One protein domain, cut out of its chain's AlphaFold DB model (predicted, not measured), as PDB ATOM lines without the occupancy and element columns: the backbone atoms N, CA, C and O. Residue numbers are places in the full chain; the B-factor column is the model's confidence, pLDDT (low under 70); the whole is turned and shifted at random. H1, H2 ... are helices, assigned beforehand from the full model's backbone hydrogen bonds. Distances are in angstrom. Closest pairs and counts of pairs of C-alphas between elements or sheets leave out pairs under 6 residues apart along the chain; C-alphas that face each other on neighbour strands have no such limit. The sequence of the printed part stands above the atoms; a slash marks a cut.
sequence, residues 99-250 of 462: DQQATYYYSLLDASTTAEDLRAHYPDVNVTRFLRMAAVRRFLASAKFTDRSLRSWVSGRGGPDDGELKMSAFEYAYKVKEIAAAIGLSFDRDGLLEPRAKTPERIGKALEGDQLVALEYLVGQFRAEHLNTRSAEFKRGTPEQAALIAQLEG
ATOM      1  N   ASP A  99     230.549 272.717  95.328       90.00
ATOM      2  CA  ASP A  99     229.950 272.393  96.624       90.00
ATOM      3  C   ASP A  99     229.049 273.525  97.149       90.00
ATOM      4  O   ASP A  99     227.971 273.282  97.691       90.00
ATOM      5  N   GLN A 100     229.444 274.783  96.918       92.50
ATOM      6  CA  GLN A 100     228.609 275.953  97.206       92.50
ATOM      7  C   GLN A 100     227.371 275.988  96.302       92.50
ATOM      8  O   GLN A 100     226.268 276.232  96.784       92.50
ATOM      9  N   GLN A 101     227.535 275.680  95.010       95.56
ATOM     10  CA  GLN A 101     226.413 275.547  94.075       95.56
ATOM     11  C   GLN A 101     225.468 274.417  94.503       95.56
ATOM     12  O   GLN A 101     224.261 274.631  94.587       95.56
ATOM     13  N   ALA A 102     226.011 273.245  94.846       95.12
ATOM     14  CA  ALA A 102     225.249 272.114  95.369       95.12
ATOM     15  C   ALA A 102     224.439 272.500  96.616       95.12
ATOM     16  O   ALA A 102     223.239 272.232  96.698       95.12
ATOM     17  N   THR A 103     225.083 273.186  97.563       94.56
ATOM     18  CA  THR A 103     224.445 273.667  98.792       94.56
ATOM     19  C   THR A 103     223.294 274.623  98.491       94.56
ATOM     20  O   THR A 103     222.220 274.455  99.068       94.56
ATOM     21  N   TYR A 104     223.489 275.570  97.568       96.12
ATOM     22  CA  TYR A 104     222.454 276.513  97.147       96.12
ATOM     23  C   TYR A 104     221.249 275.808  96.516       96.12
ATOM     24  O   TYR A 104     220.143 275.967  97.021       96.12
ATOM     25  N   TYR A 105     221.442 274.979  95.483       95.88
ATOM     26  CA  TYR A 105     220.314 274.303  94.824       95.88
ATOM     27  C   TYR A 105     219.558 273.379  95.772       95.88
ATOM     28  O   TYR A 105     218.336 273.324  95.732       95.88
ATOM     29  N   TYR A 106     220.264 272.695  96.674       95.19
ATOM     30  CA  TYR A 106     219.598 271.894  97.696       95.19
ATOM     31  C   TYR A 106     218.808 272.758  98.686       95.19
ATOM     32  O   TYR A 106     217.765 272.325  99.156       95.19
ATOM     33  N   SER A 107     219.282 273.966  99.017       95.00
ATOM     34  CA  SER A 107     218.570 274.866  99.937       95.00
ATOM     35  C   SER A 107     217.249 275.404  99.385       95.00
ATOM     36  O   SER A 107     216.449 275.908 100.161       95.00
ATOM     37  N   LEU A 108     217.021 275.279  98.072       94.12
ATOM     38  CA  LEU A 108     215.755 275.635  97.433       94.12
ATOM     39  C   LEU A 108     214.677 274.553  97.596       94.12
ATOM     40  O   LEU A 108     213.527 274.810  97.267       94.12
ATOM     41  N   LEU A 109     215.023 273.347  98.061       90.88
ATOM     42  CA  LEU A 109     214.030 272.312  98.348       90.88
ATOM     43  C   LEU A 109     213.299 272.629  99.654       90.88
ATOM     44  O   LEU A 109     213.924 272.783 100.705       90.88
ATOM     45  N   ASP A 110     211.973 272.632  99.599       88.44
ATOM     46  CA  ASP A 110     211.102 272.800 100.759       88.44
ATOM     47  C   ASP A 110     209.783 272.031 100.569       88.44
ATOM     48  O   ASP A 110     209.685 271.141  99.723       88.44
ATOM     49  N   ALA A 111     208.769 272.313 101.393       83.06
ATOM     50  CA  ALA A 111     207.470 271.643 101.302       83.06
ATOM     51  C   ALA A 111     206.702 271.958 100.002       83.06
ATOM     52  O   ALA A 111     205.798 271.208  99.640       83.06
ATOM     53  N   SER A 112     207.046 273.053  99.323       84.69
ATOM     54  CA  SER A 112     206.402 273.549  98.102       84.69
ATOM     55  C   SER A 112     207.256 273.408  96.841       84.69
ATOM     56  O   SER A 112     206.719 273.529  95.746       84.69
ATOM     57  N   THR A 113     208.556 273.145  96.982       89.75
ATOM     58  CA  THR A 113     209.511 273.113  95.871       89.75
ATOM     59  C   THR A 113     210.170 271.745  95.769       89.75
ATOM     60  O   THR A 113     210.975 271.349  96.620       89.75
ATOM     61  N   THR A 114     209.852 271.014  94.703       90.88
ATOM     62  CA  THR A 114     210.393 269.678  94.437       90.88
ATOM     63  C   THR A 114     211.642 269.717  93.550       90.88
ATOM     64  O   THR A 114     211.977 270.724  92.926       90.88
ATOM     65  N   ALA A 115     212.351 268.587  93.452       90.38
ATOM     66  CA  ALA A 115     213.482 268.454  92.531       90.38
ATOM     67  C   ALA A 115     213.066 268.582  91.055       90.38
ATOM     68  O   ALA A 115     213.867 269.019  90.228       90.38
ATOM     69  N   GLU A 116     211.829 268.208  90.723       90.50
ATOM     70  CA  GLU A 116     211.258 268.398  89.393       90.50
ATOM     71  C   GLU A 116     211.022 269.880  89.097       90.50
ATOM     72  O   GLU A 116     211.474 270.363  88.057       90.50
ATOM     73  N   ASP A 117     210.443 270.618  90.048       90.19
ATOM     74  CA  ASP A 117     210.241 272.065  89.920       90.19
ATOM     75  C   ASP A 117     211.573 272.779  89.692       90.19
ATOM     76  O   ASP A 117     211.696 273.600  88.784       90.19
ATOM     77  N   LEU A 118     212.615 272.428  90.453       91.25
ATOM     78  CA  LEU A 118     213.943 273.014  90.264       91.25
ATOM     79  C   LEU A 118     214.523 272.713  88.876       91.25
ATOM     80  O   LEU A 118     215.113 273.598  88.259       91.25
ATOM     81  N   ARG A 119     214.348 271.495  88.344       91.88
ATOM     82  CA  ARG A 119     214.783 271.172  86.972       91.88
ATOM     83  C   ARG A 119     214.039 272.007  85.929       91.88
ATOM     84  O   ARG A 119     214.656 272.421  84.953       91.88
ATOM     85  N   ALA A 120     212.750 272.266  86.140       86.56
ATOM     86  CA  ALA A 120     211.952 273.097  85.246       86.56
ATOM     87  C   ALA A 120     212.375 274.577  85.291       86.56
ATOM     88  O   ALA A 120     212.482 275.216  84.246       86.56
ATOM     89  N   HIS A 121     212.673 275.113  86.480       84.81
ATOM     90  CA  HIS A 121     213.109 276.505  86.651       84.81
ATOM     91  C   HIS A 121     214.557 276.749  86.190       84.81
ATOM     92  O   HIS A 121     214.896 277.864  85.794       84.81
ATOM     93  N   TYR A 122     215.411 275.719  86.217       88.19
ATOM     94  CA  TYR A 122     216.832 275.809  85.867       88.19
ATOM     95  C   TYR A 122     217.235 274.771  84.794       88.19
ATOM     96  O   TYR A 122     218.041 273.880  85.077       88.19
ATOM     97  N   PRO A 123     216.726 274.879  83.550       85.19
ATOM     98  CA  PRO A 123     216.898 273.848  82.517       85.19
ATOM     99  C   PRO A 123     218.353 273.666  82.051       85.19
ATOM    100  O   PRO A 123     218.748 272.567  81.668       85.19
ATOM    101  N   ASP A 124     219.171 274.717  82.131       88.38
ATOM    102  CA  ASP A 124     220.588 274.683  81.742       88.38
ATOM    103  C   ASP A 124     221.506 274.126  82.848       88.38
ATOM    104  O   ASP A 124     222.734 274.089  82.711       88.38
ATOM    105  N   VAL A 125     220.929 273.712  83.979       91.44
ATOM    106  CA  VAL A 125     221.656 273.274  85.169       91.44
ATOM    107  C   VAL A 125     221.395 271.796  85.420       91.44
ATOM    108  O   VAL A 125     220.259 271.335  85.470       91.44
ATOM    109  N   ASN A 126     222.457 271.032  85.689       93.00
ATOM    110  CA  ASN A 126     222.312 269.653  86.154       93.00
ATOM    111  C   ASN A 126     221.917 269.621  87.643       93.00
ATOM    112  O   ASN A 126     222.739 269.336  88.518       93.00
ATOM    113  N   VAL A 127     220.654 269.946  87.925       94.06
ATOM    114  CA  VAL A 127     220.093 270.018  89.283       94.06
ATOM    115  C   VAL A 127     220.242 268.681  90.009       94.06
ATOM    116  O   VAL A 127     220.744 268.655  91.128       94.06
ATOM    117  N   THR A 128     219.916 267.557  89.363       94.25
ATOM    118  CA  THR A 128     220.035 266.206  89.945       94.25
ATOM    119  C   THR A 128     221.440 265.925  90.481       94.25
ATOM    120  O   THR A 128     221.595 265.419  91.592       94.25
ATOM    121  N   ARG A 129     222.485 266.292  89.729       95.19
ATOM    122  CA  ARG A 129     223.877 266.162  90.182       95.19
ATOM    123  C   ARG A 129     224.143 266.980  91.448       95.19
ATOM    124  O   ARG A 129     224.771 266.473  92.375       95.19
ATOM    125  N   PHE A 130     223.680 268.226  91.488       96.00
ATOM    126  CA  PHE A 130     223.878 269.118  92.630       96.00
ATOM    127  C   PHE A 130     223.115 268.664  93.876       96.00
ATOM    128  O   PHE A 130     223.677 268.696  94.971       96.00
ATOM    129  N   LEU A 131     221.889 268.162  93.713       95.62
ATOM    130  CA  LEU A 131     221.111 267.593  94.813       95.62
ATOM    131  C   LEU A 131     221.809 266.370  95.421       95.62
ATOM    132  O   LEU A 131     221.986 266.326  96.641       95.62
ATOM    133  N   ARG A 132     222.299 265.440  94.585       95.81
ATOM    134  CA  ARG A 132     223.104 264.288  95.038       95.81
ATOM    135  C   ARG A 132     224.335 264.739  95.806       95.81
ATOM    136  O   ARG A 132     224.559 264.302  96.929       95.81
ATOM    137  N   MET A 133     225.109 265.648  95.220       96.06
ATOM    138  CA  MET A 133     226.350 266.146  95.807       96.06
ATOM    139  C   MET A 133     226.125 266.745  97.201       96.06
ATOM    140  O   MET A 133     226.829 266.394  98.149       96.06
ATOM    141  N   ALA A 134     225.107 267.595  97.338       95.62
ATOM    142  CA  ALA A 134     224.781 268.243  98.601       95.62
ATOM    143  C   ALA A 134     224.242 267.251  99.645       95.62
ATOM    144  O   ALA A 134     224.540 267.384 100.834       95.62
ATOM    145  N   ALA A 135     223.451 266.260  99.217       95.62
ATOM    146  CA  ALA A 135     222.950 265.205 100.090       95.62
ATOM    147  C   ALA A 135     224.097 264.339 100.629       95.62
ATOM    148  O   ALA A 135     224.189 264.131 101.838       95.62
ATOM    149  N   VAL A 136     225.022 263.913  99.761       96.69
ATOM    150  CA  VAL A 136     226.197 263.132 100.172       96.69
ATOM    151  C   VAL A 136     227.078 263.942 101.117       96.69
ATOM    152  O   VAL A 136     227.454 263.430 102.164       96.69
ATOM    153  N   ARG A 137     227.355 265.223 100.834       95.19
ATOM    154  CA  ARG A 137     228.142 266.075 101.747       95.19
ATOM    155  C   ARG A 137     227.540 266.115 103.160       95.19
ATOM    156  O   ARG A 137     228.271 265.977 104.141       95.19
ATOM    157  N   ARG A 138     226.217 266.276 103.274       95.19
ATOM    158  CA  ARG A 138     225.483 266.295 104.556       95.19
ATOM    159  C   ARG A 138     225.497 264.946 105.272       95.19
ATOM    160  O   ARG A 138     225.689 264.903 106.491       95.19
ATOM    161  N   PHE A 139     225.322 263.865 104.514       96.62
ATOM    162  CA  PHE A 139     225.458 262.492 104.997       96.62
ATOM    163  C   PHE A 139     226.854 262.263 105.590       96.62
ATOM    164  O   PHE A 139     226.963 261.932 106.770       96.62
ATOM    165  N   LEU A 140     227.913 262.562 104.830       95.50
ATOM    166  CA  LEU A 140     229.305 262.416 105.270       95.50
ATOM    167  C   LEU A 140     229.586 263.254 106.520       95.50
ATOM    168  O   LEU A 140     230.098 262.746 107.508       95.50
ATOM    169  N   ALA A 141     229.193 264.529 106.542       93.69
ATOM    170  CA  ALA A 141     229.439 265.404 107.693       93.69
ATOM    171  C   ALA A 141     228.783 264.916 109.006       93.69
ATOM    172  O   ALA A 141     229.201 265.315 110.103       93.69
ATOM    173  N   SER A 142     227.756 264.068 108.896       94.81
ATOM    174  CA  SER A 142     226.980 263.539 110.021       94.81
ATOM    175  C   SER A 142     227.344 262.105 110.403       94.81
ATOM    176  O   SER A 142     226.965 261.673 111.493       94.81
ATOM    177  N   ALA A 143     228.080 261.386 109.550       95.56
ATOM    178  CA  ALA A 143     228.552 260.041 109.844       95.56
ATOM    179  C   ALA A 143     229.523 260.028 111.034       95.56
ATOM    180  O   ALA A 143     230.299 260.967 111.262       95.56
ATOM    181  N   LYS A 144     229.442 258.961 111.831       94.50
ATOM    182  CA  LYS A 144     230.203 258.788 113.072       94.50
ATOM    183  C   LYS A 144     231.570 258.148 112.792       94.50
ATOM    184  O   LYS A 144     231.840 257.064 113.289       94.50
ATOM    185  N   PHE A 145     232.411 258.814 112.000       93.12
ATOM    186  CA  PHE A 145     233.779 258.341 111.754       93.12
ATOM    187  C   PHE A 145     234.522 258.094 113.074       93.12
ATOM    188  O   PHE A 145     234.501 258.943 113.976       93.12
ATOM    189  N   THR A 146     235.199 256.956 113.145       91.94
ATOM    190  CA  THR A 146     236.148 256.572 114.185       91.94
ATOM    191  C   THR A 146     237.300 257.576 114.223       91.94
ATOM    192  O   THR A 146     237.652 258.088 115.290       91.94
ATOM    193  N   ASP A 147     237.837 257.938 113.052       89.31
ATOM    194  CA  ASP A 147     238.839 258.997 112.925       89.31
ATOM    195  C   ASP A 147     238.175 260.382 112.821       89.31
ATOM    196  O   ASP A 147     237.611 260.792 111.799       89.31
ATOM    197  N   ARG A 148     238.297 261.161 113.901       87.88
ATOM    198  CA  ARG A 148     237.784 262.538 113.963       87.88
ATOM    199  C   ARG A 148     238.435 263.468 112.935       87.88
ATOM    200  O   ARG A 148     237.784 264.428 112.514       87.88
ATOM    201  N   SER A 149     239.673 263.201 112.521       88.38
ATOM    202  CA  SER A 149     240.365 263.990 111.501       88.38
ATOM    203  C   SER A 149     239.751 263.770 110.112       88.38
ATOM    204  O   SER A 149     239.496 264.748 109.406       88.38
ATOM    205  N   LEU A 150     239.379 262.528 109.766       89.31
ATOM    206  CA  LEU A 150     238.627 262.231 108.541       89.31
ATOM    207  C   LEU A 150     237.277 262.943 108.536       89.31
ATOM    208  O   LEU A 150     236.927 263.574 107.539       89.31
ATOM    209  N   ARG A 151     236.553 262.936 109.663       88.88
ATOM    210  CA  ARG A 151     235.279 263.665 109.783       88.88
ATOM    211  C   ARG A 151     235.430 265.162 109.505       88.88
ATOM    212  O   ARG A 151     234.605 265.752 108.804       88.88
ATOM    213  N   SER A 152     236.466 265.785 110.068       87.06
ATOM    214  CA  SER A 152     236.753 267.204 109.838       87.06
ATOM    215  C   SER A 152     236.994 267.474 108.350       87.06
ATOM    216  O   SER A 152     236.323 268.324 107.751       87.06
ATOM    217  N   TRP A 153     237.844 266.651 107.732       90.94
ATOM    218  CA  TRP A 153     238.228 266.734 106.326       90.94
ATOM    219  C   TRP A 153     237.051 266.560 105.349       90.94
ATOM    220  O   TRP A 153     236.873 267.374 104.437       90.94
ATOM    221  N   VAL A 154     236.188 265.554 105.549       91.50
ATOM    222  CA  VAL A 154     235.028 265.324 104.661       91.50
ATOM    223  C   VAL A 154     233.953 266.393 104.783       91.50
ATOM    224  O   VAL A 154     233.233 266.664 103.818       91.50
ATOM    225  N   SER A 155     233.835 267.005 105.964       84.81
ATOM    226  CA  SER A 155     232.845 268.049 106.220       84.81
ATOM    227  C   SER A 155     233.256 269.427 105.690       84.81
ATOM    228  O   SER A 155     232.463 270.360 105.793       84.81
ATOM    229  N   GLY A 156     234.472 269.565 105.143       76.88
ATOM    230  CA  GLY A 156     235.021 270.855 104.711       76.88
ATOM    231  C   GLY A 156     235.334 271.799 105.877       76.88
ATOM    232  O   GLY A 156     235.427 273.006 105.684       76.88
ATOM    233  N   ARG A 157     235.457 271.258 107.099       72.50
ATOM    234  CA  ARG A 157     235.833 271.997 108.318       72.50
ATOM    235  C   ARG A 157     237.280 271.743 108.749       72.50
ATOM    236  O   ARG A 157     237.654 272.144 109.848       72.50
ATOM    237  N   GLY A 158     238.067 271.080 107.899       62.03
ATOM    238  CA  GLY A 158     239.508 270.924 108.083       62.03
ATOM    239  C   GLY A 158     240.210 272.277 108.195       62.03
ATOM    240  O   GLY A 158     239.726 273.282 107.666       62.03
ATOM    241  N   GLY A 159     241.333 272.309 108.915       57.72
ATOM    242  CA  GLY A 159     242.179 273.497 108.964       57.72
ATOM    243  C   GLY A 159     242.809 273.806 107.596       57.72
ATOM    244  O   GLY A 159     242.719 272.991 106.675       57.72
ATOM    245  N   PRO A 160     243.480 274.965 107.449       57.31
ATOM    246  CA  PRO A 160     244.186 275.342 106.219       57.31
ATOM    247  C   PRO A 160     245.165 274.269 105.719       57.31
ATOM    248  O   PRO A 160     245.328 274.117 104.511       57.31
ATOM    249  N   ASP A 161     245.755 273.516 106.648       62.66
ATOM    250  CA  ASP A 161     246.787 272.512 106.380       62.66
ATOM    251  C   ASP A 161     246.214 271.121 106.048       62.66
ATOM    252  O   ASP A 161     246.882 270.312 105.409       62.66
ATOM    253  N   ASP A 162     244.963 270.837 106.431       64.88
ATOM    254  CA  ASP A 162     244.351 269.507 106.276       64.88
ATOM    255  C   ASP A 162     243.653 269.316 104.920       64.88
ATOM    256  O   ASP A 162     243.351 268.190 104.515       64.88
ATOM    257  N   GLY A 163     243.354 270.415 104.223       79.06
ATOM    258  CA  GLY A 163     242.555 270.408 103.001       79.06
ATOM    259  C   GLY A 163     241.090 270.005 103.225       79.06
ATOM    260  O   GLY A 163     240.566 270.002 104.339       79.06
ATOM    261  N   GLU A 164     240.396 269.671 102.137       89.25
ATOM    262  CA  GLU A 164     239.000 269.219 102.175       89.25
ATOM    263  C   GLU A 164     238.726 268.155 101.109       89.25
ATOM    264  O   GLU A 164     239.283 268.207 100.005       89.25
ATOM    265  N   LEU A 165     237.794 267.240 101.391       92.44
ATOM    266  CA  LEU A 165     237.291 266.323 100.370       92.44
ATOM    267  C   LEU A 165     236.582 267.122  99.271       92.44
ATOM    268  O   LEU A 165     235.533 267.740  99.496       92.44
ATOM    269  N   LYS A 166     237.109 267.063  98.047       92.56
ATOM    270  CA  LYS A 166     236.451 267.636  96.869       92.56
ATOM    271  C   LYS A 166     235.304 266.726  96.434       92.56
ATOM    272  O   LYS A 166     235.542 265.667  95.854       92.56
ATOM    273  N   MET A 167     234.055 267.157  96.632       94.19
ATOM    274  CA  MET A 167     232.892 266.336  96.254       94.19
ATOM    275  C   MET A 167     232.844 265.980  94.774       94.19
ATOM    276  O   MET A 167     232.317 264.930  94.426       94.19
ATOM    277  N   SER A 168     233.407 266.814  93.899       92.69
ATOM    278  CA  SER A 168     233.509 266.508  92.471       92.69
ATOM    279  C   SER A 168     234.394 265.297  92.176       92.69
ATOM    280  O   SER A 168     234.177 264.637  91.166       92.69
ATOM    281  N   ALA A 169     235.385 265.007  93.025       94.00
ATOM    282  CA  ALA A 169     236.196 263.797  92.922       94.00
ATOM    283  C   ALA A 169     235.459 262.601  93.533       94.00
ATOM    284  O   ALA A 169     235.331 261.567  92.883       94.00
ATOM    285  N   PHE A 170     234.887 262.779  94.728       96.50
ATOM    286  CA  PHE A 170     234.120 261.730  95.407       96.50
ATOM    287  C   PHE A 170     232.887 261.270  94.609       96.50
ATOM    288  O   PHE A 170     232.482 260.116  94.689       96.50
ATOM    289  N   GLU A 171     232.324 262.150  93.774       96.00
ATOM    290  CA  GLU A 171     231.246 261.842  92.826       96.00
ATOM    291  C   GLU A 171     231.556 260.669  91.899       96.00
ATOM    292  O   GLU A 171     230.638 259.944  91.528       96.00
ATOM    293  N   TYR A 172     232.821 260.439  91.545       96.69
ATOM    294  CA  TYR A 172     233.188 259.293  90.714       96.69
ATOM    295  C   TYR A 172     232.975 257.958  91.435       96.69
ATOM    296  O   TYR A 172     232.615 256.985  90.781       96.69
ATOM    297  N   ALA A 173     233.106 257.931  92.765       96.75
ATOM    298  CA  ALA A 173     232.865 256.735  93.559       96.75
ATOM    299  C   ALA A 173     231.364 256.435  93.675       96.75
ATOM    300  O   ALA A 173     230.906 255.396  93.211       96.75
ATOM    301  N   TYR A 174     230.564 257.371  94.200       95.69
ATOM    302  CA  TYR A 174     229.128 257.124  94.422       95.69
ATOM    303  C   TYR A 174     228.269 257.153  93.142       95.69
ATOM    304  O   TYR A 174     227.056 256.946  93.201       95.69
ATOM    305  N   LYS A 175     228.863 257.414  91.969       94.69
ATOM    306  CA  LYS A 175     228.218 257.175  90.665       94.69
ATOM    307  C   LYS A 175     228.113 255.693  90.322       94.69
ATOM    308  O   LYS A 175     227.216 255.326  89.564       94.69
ATOM    309  N   VAL A 176     229.017 254.871  90.849       95.75
ATOM    310  CA  VAL A 176     228.950 253.413  90.740       95.75
ATOM    311  C   VAL A 176     227.962 252.925  91.796       95.75
ATOM    312  O   VAL A 176     228.112 253.232  92.978       95.75
ATOM    313  N   LYS A 177     226.909 252.221  91.369       94.81
ATOM    314  CA  LYS A 177     225.762 251.880  92.226       94.81
ATOM    315  C   LYS A 177     226.163 250.959  93.374       94.81
ATOM    316  O   LYS A 177     225.688 251.127  94.489       94.81
ATOM    317  N   GLU A 178     227.047 250.022  93.078       96.25
ATOM    318  CA  GLU A 178     227.584 249.010  93.977       96.25
ATOM    319  C   GLU A 178     228.462 249.666  95.051       96.25
ATOM    320  O   GLU A 178     228.237 249.470  96.241       96.25
ATOM    321  N   ILE A 179     229.368 250.568  94.646       97.44
ATOM    322  CA  ILE A 179     230.185 251.364  95.578       97.44
ATOM    323  C   ILE A 179     229.292 252.231  96.471       97.44
ATOM    324  O   ILE A 179     229.507 252.286  97.679       97.44
ATOM    325  N   ALA A 180     228.286 252.902  95.897       97.25
ATOM    326  CA  ALA A 180     227.342 253.715  96.660       97.25
ATOM    327  C   ALA A 180     226.596 252.878  97.712       97.25
ATOM    328  O   ALA A 180     226.553 253.269  98.878       97.25
ATOM    329  N   ALA A 181     226.073 251.712  97.324       96.69
ATOM    330  CA  ALA A 181     225.358 250.812  98.223       96.69
ATOM    331  C   ALA A 181     226.256 250.295  99.361       96.69
ATOM    332  O   ALA A 181     225.826 250.289 100.520       96.69
ATOM    333  N   ALA A 182     227.508 249.936  99.056       97.00
ATOM    334  CA  ALA A 182     228.475 249.454 100.040       97.00
ATOM    335  C   ALA A 182     228.778 250.494 101.134       97.00
ATOM    336  O   ALA A 182     228.927 250.139 102.297       97.00
ATOM    337  N   ILE A 183     228.778 251.790 100.799       97.00
ATOM    338  CA  ILE A 183     228.982 252.884 101.771       97.00
ATOM    339  C   ILE A 183     227.674 253.458 102.348       97.00
ATOM    340  O   ILE A 183     227.676 254.532 102.953       97.00
ATOM    341  N   GLY A 184     226.543 252.771 102.151       96.00
ATOM    342  CA  GLY A 184     225.246 253.150 102.722       96.00
ATOM    343  C   GLY A 184     224.505 254.273 101.993       96.00
ATOM    344  O   GLY A 184     223.644 254.926 102.585       96.00
ATOM    345  N   LEU A 185     224.815 254.513 100.718       97.38
ATOM    346  CA  LEU A 185     224.109 255.470  99.866       97.38
ATOM    347  C   LEU A 185     223.179 254.748  98.883       97.38
ATOM    348  O   LEU A 185     223.599 253.888  98.115       97.38
ATOM    349  N   SER A 186     221.922 255.185  98.830       95.81
ATOM    350  CA  SER A 186     220.988 254.875  97.741       95.81
ATOM    351  C   SER A 186     220.313 256.157  97.283       95.81
ATOM    352  O   SER A 186     220.053 257.044  98.098       95.81
ATOM    353  N   PHE A 187     220.036 256.270  95.987       95.06
ATOM    354  CA  PHE A 187     219.390 257.440  95.407       95.06
ATOM    355  C   PHE A 187     218.149 257.039  94.631       95.06
ATOM    356  O   PHE A 187     218.175 256.079  93.855       95.06
ATOM    357  N   ASP A 188     217.111 257.857  94.755       91.00
ATOM    358  CA  ASP A 188     215.941 257.762  93.898       91.00
ATOM    359  C   ASP A 188     216.226 258.299  92.478       91.00
ATOM    360  O   ASP A 188     217.343 258.703  92.108       91.00
ATOM    361  N   ARG A 189     215.179 258.292  91.647       85.69
ATOM    362  CA  ARG A 189     215.241 258.752  90.253       85.69
ATOM    363  C   ARG A 189     215.519 260.252  90.136       85.69
ATOM    364  O   ARG A 189     216.171 260.657  89.177       85.69
ATOM    365  N   ASP A 190     215.105 261.045  91.121       83.50
ATOM    366  CA  ASP A 190     215.331 262.492  91.172       83.50
ATOM    367  C   ASP A 190     216.709 262.861  91.742       83.50
ATOM    368  O   ASP A 190     217.131 264.019  91.696       83.50
ATOM    369  N   GLY A 191     217.458 261.861  92.216       82.69
ATOM    370  CA  GLY A 191     218.790 262.014  92.787       82.69
ATOM    371  C   GLY A 191     218.783 262.454  94.243       82.69
ATOM    372  O   GLY A 191     219.774 262.999  94.725       82.69
ATOM    373  N   LEU A 192     217.691 262.204  94.947       90.25
ATOM    374  CA  LEU A 192     217.586 262.434  96.374       90.25
ATOM    375  C   LEU A 192     217.958 261.153  97.119       90.25
ATOM    376  O   LEU A 192     217.735 260.045  96.634       90.25
ATOM    377  N   LEU A 193     218.580 261.319  98.285       94.62
ATOM    378  CA  LEU A 193     219.057 260.195  99.082       94.62
ATOM    379  C   LEU A 193     217.875 259.432  99.697       94.62
ATOM    380  O   LEU A 193     216.939 260.039 100.225       94.62
ATOM    381  N   GLU A 194     217.936 258.108  99.643       94.25
ATOM    382  CA  GLU A 194     216.957 257.208 100.242       94.25
ATOM    383  C   GLU A 194     217.413 256.705 101.622       94.25
ATOM    384  O   GLU A 194     218.611 256.513 101.841       94.25
ATOM    385  N   PRO A 195     216.475 256.446 102.557       93.94
ATOM    386  CA  PRO A 195     215.024 256.618 102.425       93.94
ATOM    387  C   PRO A 195     214.579 258.084 102.561       93.94
ATOM    388  O   PRO A 195     214.996 258.786 103.479       93.94
ATOM    389  N   ARG A 196     213.628 258.515 101.719       89.31
ATOM    390  CA  ARG A 196     213.118 259.907 101.653       89.31
ATOM    391  C   ARG A 196     212.483 260.420 102.952       89.31
ATOM    392  O   ARG A 196     212.407 261.625 103.166       89.31
ATOM    393  N   ALA A 197     212.063 259.513 103.835       91.12
ATOM    394  CA  ALA A 197     211.521 259.843 105.155       91.12
ATOM    395  C   ALA A 197     212.580 260.373 106.146       91.12
ATOM    396  O   ALA A 197     212.236 260.903 107.206       91.12
ATOM    397  N   LYS A 198     213.874 260.211 105.846       93.50
ATOM    398  CA  LYS A 198     214.985 260.675 106.682       93.50
ATOM    399  C   LYS A 198     215.791 261.727 105.925       93.50
ATOM    400  O   LYS A 198     215.988 261.632 104.721       93.50
ATOM    401  N   THR A 199     216.293 262.724 106.650       94.75
ATOM    402  CA  THR A 199     217.248 263.674 106.069       94.75
ATOM    403  C   THR A 199     218.601 262.986 105.849       94.75
ATOM    404  O   THR A 199     218.911 262.034 106.578       94.75
ATOM    405  N   PRO A 200     219.444 263.466 104.916       96.31
ATOM    406  CA  PRO A 200     220.775 262.897 104.705       96.31
ATOM    407  C   PRO A 200     221.620 262.833 105.983       96.31
ATOM    408  O   PRO A 200     222.329 261.858 106.207       96.31
ATOM    409  N   GLU A 201     221.491 263.819 106.873       96.56
ATOM    410  CA  GLU A 201     222.171 263.848 108.170       96.56
ATOM    411  C   GLU A 201     221.708 262.719 109.093       96.56
ATOM    412  O   GLU A 201     222.525 262.102 109.774       96.56
ATOM    413  N   ARG A 202     220.399 262.429 109.124       97.00
ATOM    414  CA  ARG A 202     219.851 261.320 109.920       97.00
ATOM    415  C   ARG A 202     220.307 259.970 109.383       97.00
ATOM    416  O   ARG A 202     220.539 259.072 110.185       97.00
ATOM    417  N   ILE A 203     220.420 259.837 108.062       96.94
ATOM    418  CA  ILE A 203     220.930 258.622 107.415       96.94
ATOM    419  C   ILE A 203     222.412 258.451 107.772       96.94
ATOM    420  O   ILE A 203     222.777 257.422 108.326       96.94
ATOM    421  N   GLY A 204     223.233 259.491 107.589       96.06
ATOM    422  CA  GLY A 204     224.658 259.451 107.932       96.06
ATOM    423  C   GLY A 204     224.904 259.162 109.412       96.06
ATOM    424  O   GLY A 204     225.716 258.311 109.754       96.06
ATOM    425  N   LYS A 205     224.147 259.794 110.317       96.50
ATOM    426  CA  LYS A 205     224.266 259.560 111.766       96.50
ATOM    427  C   LYS A 205     223.909 258.125 112.181       96.50
ATOM    428  O   LYS A 205     224.372 257.678 113.228       96.50
ATOM    429  N   ALA A 206     223.056 257.451 111.416       96.00
ATOM    430  CA  ALA A 206     222.644 256.074 111.663       96.00
ATOM    431  C   ALA A 206     223.539 255.038 110.955       96.00
ATOM    432  O   ALA A 206     223.285 253.848 111.106       96.00
ATOM    433  N   LEU A 207     224.544 255.475 110.183       95.31
ATOM    434  CA  LEU A 207     225.484 254.591 109.500       95.31
ATOM    435  C   LEU A 207     226.419 253.927 110.515       95.31
ATOM    436  O   LEU A 207     227.135 254.617 111.243       95.31
ATOM    437  N   GLU A 208     226.404 252.598 110.559       93.44
ATOM    438  CA  GLU A 208     227.148 251.771 111.513       93.44
ATOM    439  C   GLU A 208     227.566 250.449 110.832       93.44
ATOM    440  O   GLU A 208     227.140 250.160 109.711       93.44
ATOM    441  N   GLY A 209     228.411 249.652 111.492       92.62
ATOM    442  CA  GLY A 209     228.851 248.345 110.984       92.62
ATOM    443  C   GLY A 209     229.694 248.427 109.707       92.62
ATOM    444  O   GLY A 209     230.454 249.378 109.513       92.62
ATOM    445  N   ASP A 210     229.542 247.431 108.832       93.44
ATOM    446  CA  ASP A 210     230.376 247.254 107.634       93.44
ATOM    447  C   ASP A 210     230.307 248.451 106.679       93.44
ATOM    448  O   ASP A 210     231.322 248.856 106.120       93.44
ATOM    449  N   GLN A 211     229.142 249.097 106.555       95.56
ATOM    450  CA  GLN A 211     228.990 250.269 105.685       95.56
ATOM    451  C   GLN A 211     229.780 251.481 106.189       95.56
ATOM    452  O   GLN A 211     230.294 252.265 105.388       95.56
ATOM    453  N   LEU A 212     229.891 251.644 107.513       95.38
ATOM    454  CA  LEU A 212     230.737 252.684 108.090       95.38
ATOM    455  C   LEU A 212     232.208 252.367 107.809       95.38
ATOM    456  O   LEU A 212     232.914 253.239 107.315       95.38
ATOM    457  N   VAL A 213     232.643 251.122 108.030       95.31
ATOM    458  CA  VAL A 213     234.023 250.681 107.747       95.31
ATOM    459  C   VAL A 213     234.385 250.898 106.273       95.31
ATOM    460  O   VAL A 213     235.434 251.469 105.969       95.31
ATOM    461  N   ALA A 214     233.496 250.519 105.354       96.81
ATOM    462  CA  ALA A 214     233.658 250.735 103.921       96.81
ATOM    463  C   ALA A 214     233.771 252.227 103.576       96.81
ATOM    464  O   ALA A 214     234.632 252.630 102.787       96.81
ATOM    465  N   LEU A 215     232.935 253.069 104.195       96.88
ATOM    466  CA  LEU A 215     232.995 254.514 104.010       96.88
ATOM    467  C   LEU A 215     234.324 255.101 104.507       96.88
ATOM    468  O   LEU A 215     234.923 255.915 103.801       96.88
ATOM    469  N   GLU A 216     234.787 254.702 105.696       96.06
ATOM    470  CA  GLU A 216     236.063 255.158 106.260       96.06
ATOM    471  C   GLU A 216     237.237 254.767 105.359       96.06
ATOM    472  O   GLU A 216     238.075 255.616 105.046       96.06
ATOM    473  N   TYR A 217     237.253 253.519 104.880       96.44
ATOM    474  CA  TYR A 217     238.256 253.040 103.935       96.44
ATOM    475  C   TYR A 217     238.262 253.883 102.659       96.44
ATOM    476  O   TYR A 217     239.301 254.427 102.281       96.44
ATOM    477  N   LEU A 218     237.100 254.044 102.017       97.00
ATOM    478  CA  LEU A 218     236.987 254.756 100.748       97.00
ATOM    479  C   LEU A 218     237.457 256.209 100.878       97.00
ATOM    480  O   LEU A 218     238.278 256.677 100.092       97.00
ATOM    481  N   VAL A 219     236.962 256.926 101.888       95.56
ATOM    482  CA  VAL A 219     237.354 258.314 102.162       95.56
ATOM    483  C   VAL A 219     238.848 258.409 102.486       95.56
ATOM    484  O   VAL A 219     239.510 259.336 102.017       95.56
ATOM    485  N   GLY A 220     239.391 257.445 103.234       95.00
ATOM    486  CA  GLY A 220     240.820 257.342 103.518       95.00
ATOM    487  C   GLY A 220     241.666 257.219 102.249       95.00
ATOM    488  O   GLY A 220     242.649 257.942 102.107       95.00
ATOM    489  N   GLN A 221     241.246 256.395 101.282       96.19
ATOM    490  CA  GLN A 221     241.937 256.263  99.992       96.19
ATOM    491  C   GLN A 221     241.905 257.555  99.160       96.19
ATOM    492  O   GLN A 221     242.875 257.866  98.471       96.19
ATOM    493  N   PHE A 222     240.824 258.341  99.237       95.56
ATOM    494  CA  PHE A 222     240.787 259.673  98.617       95.56
ATOM    495  C   PHE A 222     241.721 260.663  99.321       95.56
ATOM    496  O   PHE A 222     242.365 261.467  98.652       95.56
ATOM    497  N   ARG A 223     241.803 260.625 100.657       93.25
ATOM    498  CA  ARG A 223     242.704 261.503 101.422       93.25
ATOM    499  C   ARG A 223     244.176 261.172 101.172       93.25
ATOM    500  O   ARG A 223     244.990 262.083 101.131       93.25
ATOM    501  N   ALA A 224     244.491 259.894 100.980       93.12
ATOM    502  CA  ALA A 224     245.819 259.412 100.602       93.12
ATOM    503  C   ALA A 224     246.140 259.595  99.103       93.12
ATOM    504  O   ALA A 224     247.191 259.157  98.650       93.12
ATOM    505  N   GLU A 225     245.235 260.198  98.322       93.12
ATOM    506  CA  GLU A 225     245.356 260.418  96.871       93.12
ATOM    507  C   GLU A 225     245.485 259.149  96.005       93.12
ATOM    508  O   GLU A 225     245.663 259.240  94.787       93.12
ATOM    509  N   HIS A 226     245.302 257.961  96.588       95.00
ATOM    510  CA  HIS A 226     245.257 256.694  95.854       95.00
ATOM    511  C   HIS A 226     244.034 256.615  94.933       95.00
ATOM    512  O   HIS A 226     244.114 256.084  93.827       95.00
ATOM    513  N   LEU A 227     242.905 257.191  95.365       96.12
ATOM    514  CA  LEU A 227     241.701 257.314  94.548       96.12
ATOM    515  C   LEU A 227     241.469 258.756  94.100       96.12
ATOM    516  O   LEU A 227     241.462 259.696  94.893       96.12
ATOM    517  N   ASN A 228     241.225 258.931  92.802       95.19
ATOM    518  CA  ASN A 228     240.934 260.219  92.187       95.19
ATOM    519  C   ASN A 228     240.034 260.060  90.946       95.19
ATOM    520  O   ASN A 228     239.604 258.971  90.583       95.19
ATOM    521  N   THR A 229     239.747 261.162  90.252       91.75
ATOM    522  CA  THR A 229     238.835 261.176  89.084       91.75
ATOM    523  C   THR A 229     239.245 260.269  87.909       91.75
ATOM    524  O   THR A 229     238.432 260.046  87.013       91.75
ATOM    525  N   ARG A 230     240.492 259.781  87.867       92.88
ATOM    526  CA  ARG A 230     241.041 258.941  86.785       92.88
ATOM    527  C   ARG A 230     241.226 257.471  87.178       92.88
ATOM    528  O   ARG A 230     241.590 256.679  86.306       92.88
ATOM    529  N   SER A 231     240.968 257.129  88.439       94.25
ATOM    530  CA  SER A 231     241.080 255.783  89.010       94.25
ATOM    531  C   SER A 231     240.323 254.739  88.182       94.25
ATOM    532  O   SER A 231     239.183 254.964  87.757       94.25
ATOM    533  N   ALA A 232     240.980 253.610  87.903       94.56
ATOM    534  CA  ALA A 232     240.413 252.504  87.128       94.56
ATOM    535  C   ALA A 232     239.261 251.819  87.877       94.56
ATOM    536  O   ALA A 232     238.338 251.309  87.250       94.56
ATOM    537  N   GLU A 233     239.270 251.922  89.199       96.50
ATOM    538  CA  GLU A 233     238.274 251.455  90.153       96.50
ATOM    539  C   GLU A 233     236.877 252.056  89.911       96.50
ATOM    540  O   GLU A 233     235.858 251.469  90.273       96.50
ATOM    541  N   PHE A 234     236.801 253.224  89.261       96.19
ATOM    542  CA  PHE A 234     235.534 253.880  88.909       96.19
ATOM    543  C   PHE A 234     235.114 253.641  87.453       96.19
ATOM    544  O   PHE A 234     234.054 254.107  87.027       96.19
ATOM    545  N   LYS A 235     235.930 252.934  86.660       93.81
ATOM    546  CA  LYS A 235     235.619 252.605  85.265       93.81
ATOM    547  C   LYS A 235     234.824 251.306  85.213       93.81
ATOM    548  O   LYS A 235     235.163 250.326  85.860       93.81
ATOM    549  N   ARG A 236     233.761 251.298  84.410       92.88
ATOM    550  CA  ARG A 236     232.869 250.143  84.298       92.88
ATOM    551  C   ARG A 236     233.604 248.925  83.731       92.88
ATOM    552  O   ARG A 236     234.166 249.019  82.642       92.88
ATOM    553  N   GLY A 237     233.492 247.789  84.416       90.12
ATOM    554  CA  GLY A 237     233.944 246.486  83.916       90.12
ATOM    555  C   GLY A 237     235.450 246.246  84.015       90.12
ATOM    556  O   GLY A 237     235.958 245.347  83.351       90.12
ATOM    557  N   THR A 238     236.166 247.042  84.806       95.06
ATOM    558  CA  THR A 238     237.587 246.819  85.090       95.06
ATOM    559  C   THR A 238     237.769 245.836  86.254       95.06
ATOM    560  O   THR A 238     236.918 245.778  87.150       95.06
ATOM    561  N   PRO A 239     238.869 245.061  86.282       95.56
ATOM    562  CA  PRO A 239     239.175 244.198  87.422       95.56
ATOM    563  C   PRO A 239     239.397 245.007  88.707       95.56
ATOM    564  O   PRO A 239     238.999 244.565  89.780       95.56
ATOM    565  N   GLU A 240     239.938 246.224  88.607       95.94
ATOM    566  CA  GLU A 240     240.135 247.117  89.752       95.94
ATOM    567  C   GLU A 240     238.800 247.581  90.351       95.94
ATOM    568  O   GLU A 240     238.673 247.677  91.570       95.94
ATOM    569  N   GLN A 241     237.775 247.821  89.522       96.38
ATOM    570  CA  GLN A 241     236.428 248.133  90.010       96.38
ATOM    571  C   GLN A 241     235.843 246.958  90.796       96.38
ATOM    572  O   GLN A 241     235.312 247.158  91.887       96.38
ATOM    573  N   ALA A 242     235.949 245.739  90.258       94.94
ATOM    574  CA  ALA A 242     235.459 244.542  90.935       94.94
ATOM    575  C   ALA A 242     236.197 244.303  92.264       94.94
ATOM    576  O   ALA A 242     235.557 244.002  93.270       94.94
ATOM    577  N   ALA A 243     237.518 244.502  92.286       95.62
ATOM    578  CA  ALA A 243     238.328 244.388  93.494       95.62
ATOM    579  C   ALA A 243     237.942 245.434  94.551       95.62
ATOM    580  O   ALA A 243     237.798 245.083  95.721       95.62
ATOM    581  N   LEU A 244     237.719 246.694  94.153       96.88
ATOM    582  CA  LEU A 244     237.268 247.734  95.080       96.88
ATOM    583  C   LEU A 244     235.874 247.419  95.638       96.88
ATOM    584  O   LEU A 244     235.670 247.557  96.838       96.88
ATOM    585  N   ILE A 245     234.924 246.993  94.800       96.56
ATOM    586  CA  ILE A 245     233.574 246.621  95.259       96.56
ATOM    587  C   ILE A 245     233.658 245.470  96.265       96.56
ATOM    588  O   ILE A 245     233.126 245.598  97.363       96.56
ATOM    589  N   ALA A 246     234.390 244.402  95.938       94.44
ATOM    590  CA  ALA A 246     234.585 243.268  96.835       94.44
ATOM    591  C   ALA A 246     235.189 243.716  98.178       94.44
ATOM    592  O   ALA A 246     234.649 243.395  99.235       94.44
ATOM    593  N   GLN A 247     236.230 244.555  98.142       94.69
ATOM    594  CA  GLN A 247     236.858 245.112  99.339       94.69
ATOM    595  C   GLN A 247     235.878 245.930 100.197       94.69
ATOM    596  O   GLN A 247     235.905 245.823 101.422       94.69
ATOM    597  N   LEU A 248     235.019 246.746  99.577       95.12
ATOM    598  CA  LEU A 248     234.020 247.557 100.283       95.12
ATOM    599  C   LEU A 248     232.868 246.716 100.847       95.12
ATOM    600  O   LEU A 248     232.306 247.071 101.876       95.12
ATOM    601  N   GLU A 249     232.527 245.604 100.204       92.56
ATOM    602  CA  GLU A 249     231.510 244.656 100.672       92.56
ATOM    603  C   GLU A 249     232.051 243.661 101.717       92.56
ATOM    604  O   GLU A 249     231.322 242.772 102.149       92.56
ATOM    605  N   GLY A 250     233.322 243.781 102.119       82.38
ATOM    606  CA  GLY A 250     233.959 242.885 103.091       82.38
ATOM    607  C   GLY A 250     234.446 241.552 102.505       82.38
ATOM    608  O   GLY A 250     234.842 240.658 103.253       82.38
TER     609      GLY A 250
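What this domain is: This is residues 99 to 250 of the 462 residues of an uncharacterized protein of Acidimicrobiaceae bacterium (UniProt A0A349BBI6). The longest helix, H3, runs through one half of the domain, with H1 and H5 crossing it, H2 by its first residues and H4 and H7 by its last ones. A second group, H6, H8 and H9, has centres that make a triangle; H8 packs on H4, and long links without named elements run between the helices. The printed part has 152 residues with nine named helices, H1 to H9 in order along the chain, and no named strand; the class is all helix. It is compact, with a radius of gyration of the C-alphas of 15.3 A and spans of 41 by 37 by 28 A.

How they stand to each other: The hub is H3, residues 127 to 142, touching five helices. H1, residues 99 to 107, touches H3 about perpendicular at 81 degrees; their closest C-alphas, of Ala 102 and Phe 130, are 4.3 A apart. H2, residues 115 to 121, touches residues 127 to 128 of H3 alone, closest at the C-alphas of Arg 119 and Val 127, 5.9 A, and makes a helical hairpin with H3. H4, residues 148 to 154, makes another hairpin with H3, at a shallow tilt of 9 degrees, opposite ways; the closest C-alphas are those of Ala 141 and Val 154, 6.4 A. H7, residues 200 to 205, touches residues 135 to 142 of H3 at a shallow tilt of 22 degrees, the same way; the C-alphas of Phe 139 and Gly 204 come closest, 4.3 A. H5, residues 167 to 174, touches H3 about perpendicular at 89 degrees, with the C-alphas of Met 133 and Met 167 closest, 6.6 A. H8, residues 210 to 223, touches H4, with the C-alphas of Leu 150 and Gly 220 closest, 7.3 A. H9, residues 239 to 248, touches H8 at a steep tilt of 52 degrees, opposite ways; the C-alphas of Ala 214 and Leu 248 are closest, 4.8 A. H6, residues 177 to 182, touches H9, with the C-alphas of Ile 179 and Ile 245 closest, 5.8 A. H3 and H8 are apart. Every O i to N i+4 pair is within hydrogen-bond range in H1, H2, H3, H4, H6, H7, H8 and H9; in H5 2 of 4 are.

Where its parts are: H3 is 22.8 A long, from C-alpha 127 at (220.093, 270.018, 89.283) to C-alpha 142 at (226.980, 263.539, 110.021). H8 measures 19.8 A, H9 14.3 A and H1 12.1 A. H9 ends with C-alpha 248 at (234.020, 247.557, 100.283).

The domain as a whole: The C-alphas farthest apart, of Ser 112 and Pro 239, are 45.3 A apart. The printed part has no cut. The links H4 to H5, H6 to H7 and H8 to H9 are long. Residues 158 to 162 have pLDDT under 70.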